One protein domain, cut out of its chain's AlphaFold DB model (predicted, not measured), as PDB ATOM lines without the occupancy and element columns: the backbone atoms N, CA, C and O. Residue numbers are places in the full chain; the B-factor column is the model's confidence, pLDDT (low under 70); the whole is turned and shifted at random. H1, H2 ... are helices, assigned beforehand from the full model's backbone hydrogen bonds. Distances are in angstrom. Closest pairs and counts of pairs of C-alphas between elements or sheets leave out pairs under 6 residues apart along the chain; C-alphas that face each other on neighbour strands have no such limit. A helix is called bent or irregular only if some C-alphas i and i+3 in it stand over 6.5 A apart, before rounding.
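Overview. This is residues 4 to 88 of the 97 residues of an uncharacterized protein of viral metagenome (UniProt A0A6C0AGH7). Picture two helical lobes end to end: H1 to H4 make one, a cluster of crossed helices, and H5 with the sharply kinked H6 makes the other. The lobes meet loosely, where H1 and H5 come close and where the end of H6 folds back to H4. The printed part has 85 residues with six named helices, H1 to H6 in chain order, and no named strand; the class is all helix. It is compact, with a radius of gyration of the C-alphas of 13.4 A, yet elongated in outline, spanning 39 by 23 by 18 A.

Along the chain. Find C-alpha 4 at (15.422, 20.182, 55.661); from there H1 runs through residues 4 to 17, 20.2 A from first to last C-alpha. Next come H2, residues 23 to 29, 10.0 A; H3, residues 31 to 36, 8.4 A; and H4, residues 38 to 44, 10.0 A. Look for C-alpha 51 at (13.294, 36.694, 46.558), where H5 begins; it spans residues 51 to 65, 21.3 A. H6, residues 71 to 86, measures 17.0 A and ends with C-alpha 86 at (15.754, 24.564, 38.503). H6 is irregular, with C-alphas 77 and 80 8.7 A apart, and has a kink of 99 degrees near residue 78.

Arrangement. Start at H1: with residues 12 to 16 alone it touches H2, forming a helical hairpin at a steep tilt of 40 degrees, opposite ways; the closest C-alphas, of Ile 12 and Ile 26, are 6.7 A apart. With residues 9 to 13 alone H1 touches H4, closest at the C-alphas of Arg 13 and Ile 44, 5.7 A, at a steep tilt of 51 degrees, the same way. H3 and H4 only just touch, only at the corner, with 3 pairs of C-alphas within 8 A; the closest, of Ala 34 and Phe 41, are 5.4 A apart. H1 and H5 are close but not clearly touching, at a shallow tilt of 2 degrees, opposite ways; their closest C-alphas, of Glu 6 and Leu 58, are 7.4 A apart. H5 touches H6, closest at the C-alphas of Ala 60 and Gly 79, 6.0 A. H4 and H6 are close but not clearly touching, with the C-alphas of Lys 39 and Tyr 86 closest at 5.4 A. H1 and H6 are apart, as are, for instance, H2 and H5. In the backbones of H2, H3, H4 and H5 every O i to N i+4 pair is within hydrogen-bond range; H1 has 9 of 10 and H6 7 of 12.

Size, cuts and confidence. Look for the two C-alphas farthest apart, those of Asn 20 and Ser 70, 39.4 A. The printed part has no cut and no long link. Check the B-factor column: the mean pLDDT of the printed part is 72.5, and residues 52 to 53 and 56 to 88 are under 70.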
ATOM      1  N   LYS A   4      14.024  19.845  55.362       79.00
ATOM      2  CA  LYS A   4      15.422  20.182  55.661       79.00
ATOM      3  C   LYS A   4      16.061  20.925  54.491       79.00
ATOM      4  O   LYS A   4      16.642  21.983  54.709       79.00
ATOM      5  N   ASP A   5      15.896  20.422  53.269       82.12
ATOM      6  CA  ASP A   5      16.365  21.088  52.055       82.12
ATOM      7  C   ASP A   5      15.745  22.500  51.910       82.12
ATOM      8  O   ASP A   5      16.440  23.433  51.515       82.12
ATOM      9  N   GLU A   6      14.455  22.692  52.244       79.56
ATOM     10  CA  GLU A   6      13.812  24.026  52.193       79.56
ATOM     11  C   GLU A   6      14.494  25.014  53.133       79.56
ATOM     12  O   GLU A   6      14.757  26.158  52.766       79.56
ATOM     13  N   ARG A   7      14.828  24.562  54.342       83.38
ATOM     14  CA  ARG A   7      15.528  25.392  55.319       83.38
ATOM     15  C   ARG A   7      16.931  25.757  54.836       83.38
ATOM     16  O   ARG A   7      17.356  26.887  55.048       83.38
ATOM     17  N   ILE A   8      17.623  24.838  54.159       88.94
ATOM     18  CA  ILE A   8      18.955  25.094  53.595       88.94
ATOM     19  C   ILE A   8      18.916  26.230  52.563       88.94
ATOM     20  O   ILE A   8      19.811  27.069  52.577       88.94
ATOM     21  N   VAL A   9      17.873  26.322  51.731       86.75
ATOM     22  CA  VAL A   9      17.721  27.423  50.759       86.75
ATOM     23  C   VAL A   9      17.734  28.792  51.438       86.75
ATOM     24  O   VAL A   9      18.453  29.688  50.996       86.75
ATOM     25  N   PHE A  10      16.981  28.946  52.529       86.00
ATOM     26  CA  PHE A  10      16.951  30.200  53.281       86.00
ATOM     27  C   PHE A  10      18.298  30.512  53.937       86.00
ATOM     28  O   PHE A  10      18.746  31.651  53.870       86.00
ATOM     29  N   LEU A  11      18.965  29.505  54.512       90.12
ATOM     30  CA  LEU A  11      20.283  29.686  55.130       90.12
ATOM     31  C   LEU A  11      21.335  30.117  54.103       90.12
ATOM     32  O   LEU A  11      22.077  31.058  54.352       90.12
ATOM     33  N   ILE A  12      21.359  29.478  52.928       90.62
ATOM     34  CA  ILE A  12      22.263  29.849  51.834       90.62
ATOM     35  C   ILE A  12      22.017  31.297  51.403       90.62
ATOM     36  O   ILE A  12      22.972  32.055  51.248       90.62
ATOM     37  N   ARG A  13      20.749  31.695  51.225       86.81
ATOM     38  CA  ARG A  13      20.403  33.057  50.801       86.81
ATOM     39  C   ARG A  13      20.822  34.100  51.834       86.81
ATOM     40  O   ARG A  13      21.387  35.120  51.454       86.81
ATOM     41  N   GLN A  14      20.563  33.826  53.111       87.75
ATOM     42  CA  GLN A  14      20.941  34.689  54.226       87.75
ATOM     43  C   GLN A  14      22.467  34.827  54.318       87.75
ATOM     44  O   GLN A  14      22.982  35.934  54.398       87.75
ATOM     45  N   GLU A  15      23.210  33.724  54.230       90.38
ATOM     46  CA  GLU A  15      24.675  33.755  54.289       90.38
ATOM     47  C   GLU A  15      25.304  34.474  53.090       90.38
ATOM     48  O   GLU A  15      26.268  35.220  53.251       90.38
ATOM     49  N   TYR A  16      24.749  34.288  51.892       88.31
ATOM     50  CA  TYR A  16      25.231  34.970  50.694       88.31
ATOM     51  C   TYR A  16      24.952  36.477  50.737       88.31
ATOM     52  O   TYR A  16      25.818  37.275  50.396       88.31
ATOM     53  N   ARG A  17      23.751  36.874  51.172       83.56
ATOM     54  CA  ARG A  17      23.298  38.269  51.122       83.56
ATOM     55  C   ARG A  17      23.695  39.086  52.351       83.56
ATOM     56  O   ARG A  17      24.172  40.206  52.203       83.56
ATOM     57  N   ASP A  18      23.475  38.542  53.543       82.19
ATOM     58  CA  ASP A  18      23.558  39.295  54.800       82.19
ATOM     59  C   ASP A  18      24.943  39.160  55.437       82.19
ATOM     60  O   ASP A  18      25.475  40.120  55.988       82.19
ATOM     61  N   GLU A  19      25.555  37.978  55.325       83.81
ATOM     62  CA  GLU A  19      26.921  37.734  55.811       83.81
ATOM     63  C   GLU A  19      27.988  38.007  54.739       83.81
ATOM     64  O   GLU A  19      29.181  37.901  55.023       83.81
ATOM     65  N   ASN A  20      27.566  38.375  53.521       83.44
ATOM     66  CA  ASN A  20      28.426  38.699  52.380       83.44
ATOM     67  C   ASN A  20      29.468  37.599  52.084       83.44
ATOM     68  O   ASN A  20      30.591  37.868  51.646       83.44
ATOM     69  N   LYS A  21      29.107  36.340  52.372       87.31
ATOM     70  CA  LYS A  21      29.965  35.182  52.113       87.31
ATOM     71  C   LYS A  21      30.028  34.901  50.630       87.31
ATOM     72  O   LYS A  21      29.038  35.016  49.907       87.31
ATOM     73  N   ASN A  22      31.183  34.438  50.171       88.88
ATOM     74  CA  ASN A  22      31.317  34.095  48.768       88.88
ATOM     75  C   ASN A  22      30.687  32.723  48.465       88.88
ATOM     76  O   ASN A  22      30.592  31.824  49.304       88.88
ATOM     77  N   LYS A  23      30.285  32.542  47.205       88.88
ATOM     78  CA  LYS A  23      29.656  31.310  46.713       88.88
ATOM     79  C   LYS A  23      30.490  30.051  46.989       88.88
ATOM     80  O   LYS A  23      29.920  28.985  47.212       88.88
ATOM     81  N   SER A  24      31.819  30.152  46.976       89.69
ATOM     82  CA  SER A  24      32.716  29.016  47.218       89.69
ATOM     83  C   SER A  24      32.652  28.540  48.671       89.69
ATOM     84  O   SER A  24      32.542  27.339  48.903       89.69
ATOM     85  N   GLU A  25      32.637  29.456  49.642       90.44
ATOM     86  CA  GLU A  25      32.487  29.138  51.072       90.44
ATOM     87  C   GLU A  25      31.149  28.451  51.354       90.44
ATOM     88  O   GLU A  25      31.083  27.416  52.021       90.44
ATOM     89  N   ILE A  26      30.080  28.989  50.770       91.88
ATOM     90  CA  ILE A  26      28.738  28.423  50.889       91.88
ATOM     91  C   ILE A  26      28.686  27.035  50.237       91.88
ATOM     92  O   ILE A  26      28.099  26.113  50.804       91.88
ATOM     93  N   LYS A  27      29.336  26.838  49.082       91.31
ATOM     94  CA  LYS A  27      29.387  25.532  48.406       91.31
ATOM     95  C   LYS A  27      30.101  24.479  49.250       91.31
ATOM     96  O   LYS A  27      29.653  23.339  49.281       91.31
ATOM     97  N   VAL A  28      31.176  24.847  49.949       93.00
ATOM     98  CA  VAL A  28      31.876  23.939  50.872       93.00
ATOM     99  C   VAL A  28      30.961  23.545  52.032       93.00
ATOM    100  O   VAL A  28      30.851  22.363  52.354       93.00
ATOM    101  N   LYS A  29      30.255  24.516  52.623       92.31
ATOM    102  CA  LYS A  29      29.356  24.289  53.762       92.31
ATOM    103  C   LYS A  29      28.115  23.468  53.403       92.31
ATOM    104  O   LYS A  29      27.671  22.638  54.191       92.31
ATOM    105  N   TYR A  30      27.567  23.686  52.211       92.12
ATOM    106  CA  TYR A  30      26.333  23.066  51.733       92.12
ATOM    107  C   TYR A  30      26.572  22.154  50.524       92.12
ATOM    108  O   TYR A  30      25.732  22.105  49.624       92.12
ATOM    109  N   ASN A  31      27.693  21.418  50.494       91.56
ATOM    110  CA  ASN A  31      28.079  20.631  49.314       91.56
ATOM    111  C   ASN A  31      26.974  19.649  48.888       91.56
ATOM    112  O   ASN A  31      26.604  19.629  47.721       91.56
ATOM    113  N   ASN A  32      26.342  18.969  49.853       88.50
ATOM    114  CA  ASN A  32      25.321  17.963  49.573       88.50
ATOM    115  C   ASN A  32      24.118  18.594  48.866       88.50
ATOM    116  O   ASN A  32      23.503  17.992  47.991       88.50
ATOM    117  N   PHE A  33      23.779  19.830  49.239       88.31
ATOM    118  CA  PHE A  33      22.707  20.582  48.602       88.31
ATOM    119  C   PHE A  33      23.125  21.091  47.221       88.31
ATOM    120  O   PHE A  33      22.355  20.980  46.270       88.31
ATOM    121  N   ALA A  34      24.344  21.624  47.103       88.31
ATOM    122  CA  ALA A  34      24.887  22.122  45.845       88.31
ATOM    123  C   ALA A  34      25.038  21.010  44.792       88.31
ATOM    124  O   ALA A  34      24.825  21.260  43.613       88.31
ATOM    125  N   GLU A  35      25.360  19.784  45.198       88.06
ATOM    126  CA  GLU A  35      25.441  18.624  44.305       88.06
ATOM    127  C   GLU A  35      24.058  18.087  43.928       88.06
ATOM    128  O   GLU A  35      23.818  17.736  42.775       88.06
ATOM    129  N   LYS A  36      23.119  18.072  44.880       84.31
ATOM    130  CA  LYS A  36      21.746  17.602  44.656       84.31
ATOM    131  C   LYS A  36      20.920  18.572  43.804       84.31
ATOM    132  O   LYS A  36      20.084  18.136  43.015       84.31
ATOM    133  N   TYR A  37      21.149  19.879  43.947       85.69
ATOM    134  CA  TYR A  37      20.419  20.938  43.241       85.69
ATOM    135  C   TYR A  37      21.355  22.058  42.733       85.69
ATOM    136  O   TYR A  37      21.216  23.216  43.138       85.69
ATOM    137  N   PRO A  38      22.284  21.771  41.805       85.31
ATOM    138  CA  PRO A  38      23.319  22.723  41.381       85.31
ATOM    139  C   PRO A  38      22.755  24.004  40.761       85.31
ATOM    140  O   PRO A  38      23.215  25.100  41.061       85.31
ATOM    141  N   LYS A  39      21.696  23.890  39.951       82.12
ATOM    142  CA  LYS A  39      21.039  25.052  39.333       82.12
ATOM    143  C   LYS A  39      20.334  25.942  40.353       82.12
ATOM    144  O   LYS A  39      20.314  27.159  40.196       82.12
ATOM    145  N   LEU A  40      19.734  25.331  41.374       82.06
ATOM    146  CA  LEU A  40      19.080  26.057  42.454       82.06
ATOM    147  C   LEU A  40      20.131  26.759  43.317       82.06
ATOM    148  O   LEU A  40      19.995  27.942  43.586       82.06
ATOM    149  N   PHE A  41      21.215  26.066  43.669       88.56
ATOM    150  CA  PHE A  41      22.348  26.656  44.381       88.56
ATOM    151  C   PHE A  41      22.921  27.879  43.652       88.56
ATOM    152  O   PHE A  41      23.090  28.937  44.255       88.56
ATOM    153  N   ASP A  42      23.157  27.759  42.345       87.12
ATOM    154  CA  ASP A  42      23.659  28.856  41.517       87.12
ATOM    155  C   ASP A  42      22.697  30.044  41.453       87.12
ATOM    156  O   ASP A  42      23.146  31.188  41.441       87.12
ATOM    157  N   MET A  43      21.388  29.782  41.434       84.56
ATOM    158  CA  MET A  43      20.369  30.825  41.479       84.56
ATOM    159  C   MET A  43      20.379  31.555  42.825       84.56
ATOM    160  O   MET A  43      20.366  32.777  42.828       84.56
ATOM    161  N   ILE A  44      20.414  30.839  43.954       86.44
ATOM    162  CA  ILE A  44      20.327  31.453  45.291       86.44
ATOM    163  C   ILE A  44      21.579  32.294  45.597       86.44
ATOM    164  O   ILE A  44      21.477  33.380  46.176       86.44
ATOM    165  N   CYS A  45      22.744  31.813  45.155       88.31
ATOM    166  CA  CYS A  45      24.041  32.489  45.246       88.31
ATOM    167  C   CYS A  45      24.278  33.477  44.086       88.31
ATOM    168  O   CYS A  45      25.398  33.581  43.584       88.31
ATOM    169  N   SER A  46      23.223  34.144  43.616       84.81
ATOM    170  CA  SER A  46      23.286  35.184  42.590       84.81
ATOM    171  C   SER A  46      22.705  36.485  43.130       84.81
ATOM    172  O   SER A  46      21.658  36.493  43.790       84.81
ATOM    173  N   ASP A  47      23.347  37.600  42.801       79.31
ATOM    174  CA  ASP A  47      22.872  38.942  43.161       79.31
ATOM    175  C   ASP A  47      21.526  39.268  42.501       79.31
ATOM    176  O   ASP A  47      20.708  39.996  43.058       79.31
ATOM    177  N   ASN A  48      21.247  38.644  41.352       77.75
ATOM    178  CA  ASN A  48      19.994  38.789  40.610       77.75
ATOM    179  C   ASN A  48      18.901  37.806  41.058       77.75
ATOM    180  O   ASN A  48      17.880  37.666  40.380       77.75
ATOM    181  N   CYS A  49      19.111  37.067  42.149       75.38
ATOM    182  CA  CYS A  49      18.076  36.194  42.681       75.38
ATOM    183  C   CYS A  49      16.907  37.035  43.204       75.38
ATOM    184  O   CYS A  49      17.045  37.767  44.182       75.38
ATOM    185  N   ASP A  50      15.750  36.903  42.565       75.50
ATOM    186  CA  ASP A  50      14.521  37.540  43.017       75.50
ATOM    187  C   ASP A  50      13.915  36.724  44.171       75.50
ATOM    188  O   ASP A  50      13.494  35.575  43.999       75.50
ATOM    189  N   ASP A  51      13.862  37.320  45.362       71.25
ATOM    190  CA  ASP A  51      13.294  36.694  46.558       71.25
ATOM    191  C   ASP A  51      11.799  36.337  46.349       71.25
ATOM    192  O   ASP A  51      11.304  35.355  46.911       71.25
ATOM    193  N   ASN A  52      11.073  37.058  45.477       68.88
ATOM    194  CA  ASN A  52       9.705  36.694  45.089       68.88
ATOM    195  C   ASN A  52       9.671  35.416  44.252       68.88
ATOM    196  O   ASN A  52       8.756  34.603  44.401       68.88
ATOM    197  N   LEU A  53      10.650  35.229  43.366       68.62
ATOM    198  CA  LEU A  53      10.782  34.022  42.553       68.62
ATOM    199  C   LEU A  53      11.099  32.812  43.434       68.62
ATOM    200  O   LEU A  53      10.478  31.759  43.282       68.62
ATOM    201  N   LEU A  54      12.000  32.990  44.401       73.88
ATOM    202  CA  LEU A  54      12.373  31.965  45.373       73.88
ATOM    203  C   LEU A  54      11.174  31.544  46.239       73.88
ATOM    204  O   LEU A  54      10.885  30.355  46.371       73.88
ATOM    205  N   ASN A  55      10.421  32.517  46.764       70.00
ATOM    206  CA  ASN A  55       9.208  32.247  47.537       70.00
ATOM    207  C   ASN A  55       8.147  31.526  46.701       70.00
ATOM    208  O   ASN A  55       7.571  30.542  47.161       70.00
ATOM    209  N   LYS A  56       7.935  31.942  45.445       65.38
ATOM    210  CA  LYS A  56       7.015  31.257  44.524       65.38
ATOM    211  C   LYS A  56       7.435  29.809  44.261       65.38
ATOM    212  O   LYS A  56       6.571  28.934  44.260       65.38
ATOM    213  N   MET A  57       8.732  29.536  44.088       68.38
ATOM    214  CA  MET A  57       9.249  28.169  43.928       68.38
ATOM    215  C   MET A  57       8.957  27.295  45.153       68.38
ATOM    216  O   MET A  57       8.488  26.165  45.007       68.38
ATOM    217  N   LEU A  58       9.200  27.818  46.357       69.94
ATOM    218  CA  LEU A  58       8.948  27.100  47.608       69.94
ATOM    219  C   LEU A  58       7.444  26.862  47.826       69.94
ATOM    220  O   LEU A  58       7.031  25.751  48.157       69.94
ATOM    221  N   SER A  59       6.604  27.867  47.558       65.25
ATOM    222  CA  SER A  59       5.143  27.752  47.651       65.25
ATOM    223  C   SER A  59       4.565  26.738  46.663       65.25
ATOM    224  O   SER A  59       3.756  25.902  47.062       65.25
ATOM    225  N   ALA A  60       4.995  26.760  45.396       61.50
ATOM    226  CA  ALA A  60       4.534  25.809  44.382       61.50
ATOM    227  C   ALA A  60       4.840  24.359  44.789       61.50
ATOM    228  O   ALA A  60       4.016  23.464  44.612       61.50
ATOM    229  N   LYS A  61       6.000  24.125  45.405       63.16
ATOM    230  CA  LYS A  61       6.420  22.789  45.825       63.16
ATOM    231  C   LYS A  61       5.658  22.272  47.045       63.16
ATOM    232  O   LYS A  61       5.303  21.094  47.079       63.16
ATOM    233  N   ARG A  62       5.339  23.150  48.004       60.91
ATOM    234  CA  ARG A  62       4.461  22.821  49.142       60.91
ATOM    235  C   ARG A  62       3.059  22.432  48.687       60.91
ATOM    236  O   ARG A  62       2.502  21.481  49.223       60.91
ATOM    237  N   LEU A  63       2.514  23.114  47.680       56.94
ATOM    238  CA  LEU A  63       1.187  22.811  47.133       56.94
ATOM    239  C   LEU A  63       1.131  21.429  46.466       56.94
ATOM    240  O   LEU A  63       0.168  20.696  46.686       56.94
ATOM    241  N   VAL A  64       2.187  21.043  45.740       55.09
ATOM    242  CA  VAL A  64       2.317  19.700  45.145       55.09
ATOM    243  C   VAL A  64       2.456  18.619  46.222       55.09
ATOM    244  O   VAL A  64       1.826  17.570  46.125       55.09
ATOM    245  N   ASN A  65       3.250  18.867  47.268       53.72
ATOM    246  CA  ASN A  65       3.514  17.872  48.312       53.72
ATOM    247  C   ASN A  65       2.323  17.661  49.270       53.72
ATOM    248  O   ASN A  65       2.213  16.610  49.890       53.72
ATOM    249  N   ASN A  66       1.435  18.653  49.396       50.03
ATOM    250  CA  ASN A  66       0.302  18.626  50.327       50.03
ATOM    251  C   ASN A  66      -1.004  18.096  49.697       50.03
ATOM    252  O   ASN A  66      -2.069  18.217  50.300       50.03
ATOM    253  N   GLY A  67      -0.957  17.589  48.456       52.28
ATOM    254  CA  GLY A  67      -2.098  16.972  47.757       52.28
ATOM    255  C   GLY A  67      -3.313  17.885  47.523       52.28
ATOM    256  O   GLY A  67      -4.353  17.418  47.072       52.28
ATOM    257  N   SER A  68      -3.196  19.178  47.838       43.34
ATOM    258  CA  SER A  68      -4.305  20.144  47.880       43.34
ATOM    259  C   SER A  68      -4.493  20.909  46.565       43.34
ATOM    260  O   SER A  68      -5.403  21.723  46.445       43.34
ATOM    261  N   MET A  69      -3.624  20.671  45.581       43.25
ATOM    262  CA  MET A  69      -3.691  21.268  44.254       43.25
ATOM    263  C   MET A  69      -3.274  20.197  43.242       43.25
ATOM    264  O   MET A  69      -2.194  19.619  43.359       43.25
ATOM    265  N   SER A  70      -4.144  19.903  42.271       46.00
ATOM    266  CA  SER A  70      -3.784  19.047  41.135       46.00
ATOM    267  C   SER A  70      -2.555  19.646  40.453       46.00
ATOM    268  O   SER A  70      -2.472  20.874  40.342       46.00
ATOM    269  N   GLN A  71      -1.613  18.811  39.988       46.19
ATOM    270  CA  GLN A  71      -0.421  19.272  39.260       46.19
ATOM    271  C   GLN A  71      -0.788  20.343  38.223       46.19
ATOM    272  O   GLN A  71      -0.090  21.344  38.134       46.19
ATOM    273  N   HIS A  72      -1.941  20.181  37.564       45.78
ATOM    274  CA  HIS A  72      -2.494  21.080  36.558       45.78
ATOM    275  C   HIS A  72      -2.776  22.519  37.042       45.78
ATOM    276  O   HIS A  72      -2.415  23.470  36.356       45.78
ATOM    277  N   ASP A  73      -3.350  22.730  38.232       43.59
ATOM    278  CA  ASP A  73      -3.668  24.084  38.731       43.59
ATOM    279  C   ASP A  73      -2.418  24.842  39.209       43.59
ATOM    280  O   ASP A  73      -2.311  26.066  39.067       43.59
ATOM    281  N   ALA A  74      -1.425  24.106  39.717       44.47
ATOM    282  CA  ALA A  74      -0.108  24.651  40.034       44.47
ATOM    283  C   ALA A  74       0.676  25.013  38.754       44.47
ATOM    284  O   ALA A  74       1.393  26.024  38.735       44.47
ATOM    285  N   SER A  75       0.497  24.230  37.676       42.94
ATOM    286  CA  SER A  75       1.053  24.494  36.342       42.94
ATOM    287  C   SER A  75       0.541  25.802  35.750       42.94
ATOM    288  O   SER A  75       1.329  26.563  35.193       42.94
ATOM    289  N   VAL A  76      -0.762  26.075  35.882       49.34
ATOM    290  CA  VAL A  76      -1.431  27.211  35.223       49.34
ATOM    291  C   VAL A  76      -1.092  28.550  35.882       49.34
ATOM    292  O   VAL A  76      -1.082  29.577  35.204       49.34
ATOM    293  N   LYS A  77      -0.790  28.578  37.190       47.97
ATOM    294  CA  LYS A  77      -0.594  29.852  37.900       47.97
ATOM    295  C   LYS A  77       0.796  30.459  37.673       47.97
ATOM    296  O   LYS A  77       0.846  31.609  37.263       47.97
ATOM    297  N   VAL A  78       1.907  29.761  37.963       50.41
ATOM    298  CA  VAL A  78       3.290  30.305  37.801       50.41
ATOM    299  C   VAL A  78       4.401  29.217  37.765       50.41
ATOM    300  O   VAL A  78       5.571  29.526  37.561       50.41
ATOM    301  N   GLY A  79       4.110  27.935  38.018       47.41
ATOM    302  CA  GLY A  79       5.125  27.030  38.587       47.41
ATOM    303  C   GLY A  79       5.955  26.157  37.637       47.41
ATOM    304  O   GLY A  79       7.074  25.794  38.001       47.41
ATOM    305  N   GLN A  80       5.444  25.780  36.458       46.97
ATOM    306  CA  GLN A  80       5.973  24.606  35.740       46.97
ATOM    307  C   GLN A  80       7.382  24.817  35.169       46.97
ATOM    308  O   GLN A  80       8.271  24.007  35.428       46.97
ATOM    309  N   ASP A  81       7.615  25.919  34.453       52.31
ATOM    310  CA  ASP A  81       8.910  26.176  33.812       52.31
ATOM    311  C   ASP A  81      10.024  26.362  34.835       52.31
ATOM    312  O   ASP A  81      11.143  25.902  34.636       52.31
ATOM    313  N   LEU A  82       9.727  26.993  35.968       53.28
ATOM    314  CA  LEU A  82      10.714  27.269  37.007       53.28
ATOM    315  C   LEU A  82      11.048  26.016  37.818       53.28
ATOM    316  O   LEU A  82      12.222  25.737  38.071       53.28
ATOM    317  N   VAL A  83      10.044  25.218  38.186       53.97
ATOM    318  CA  VAL A  83      10.270  23.963  38.913       53.97
ATOM    319  C   VAL A  83      10.973  22.939  38.015       53.97
ATOM    320  O   VAL A  83      11.985  22.369  38.429       53.97
ATOM    321  N   ASN A  84      10.529  22.771  36.766       55.19
ATOM    322  CA  ASN A  84      11.192  21.881  35.807       55.19
ATOM    323  C   ASN A  84      12.627  22.331  35.495       55.19
ATOM    324  O   ASN A  84      13.518  21.498  35.359       55.19
ATOM    325  N   LYS A  85      12.887  23.642  35.402       55.78
ATOM    326  CA  LYS A  85      14.204  24.162  35.008       55.78
ATOM    327  C   LYS A  85      15.240  24.137  36.130       55.78
ATOM    328  O   LYS A  85      16.422  23.948  35.826       55.78
ATOM    329  N   TYR A  86      14.827  24.321  37.387       55.62
ATOM    330  CA  TYR A  86      15.754  24.564  38.503       55.62
ATOM    331  C   TYR A  86      15.667  23.559  39.651       55.62
ATOM    332  O   TYR A  86      16.608  23.458  40.435       55.62
ATOM    333  N   VAL A  87      14.559  22.830  39.775       53.44
ATOM    334  CA  VAL A  87      14.213  22.117  41.008       53.44
ATOM    335  C   VAL A  87      14.082  20.607  40.808       53.44
ATOM    336  O   VAL A  87      14.352  19.847  41.742       53.44
ATOM    337  N   ILE A  88      13.685  20.165  39.614       56.75
ATOM    338  CA  ILE A  88      13.744  18.757  39.227       56.75
ATOM    339  C   ILE A  88      15.178  18.481  38.746       56.75
ATOM    340  O   ILE A  88      15.584  19.027  37.718       56.75
TER     341      ILE A  88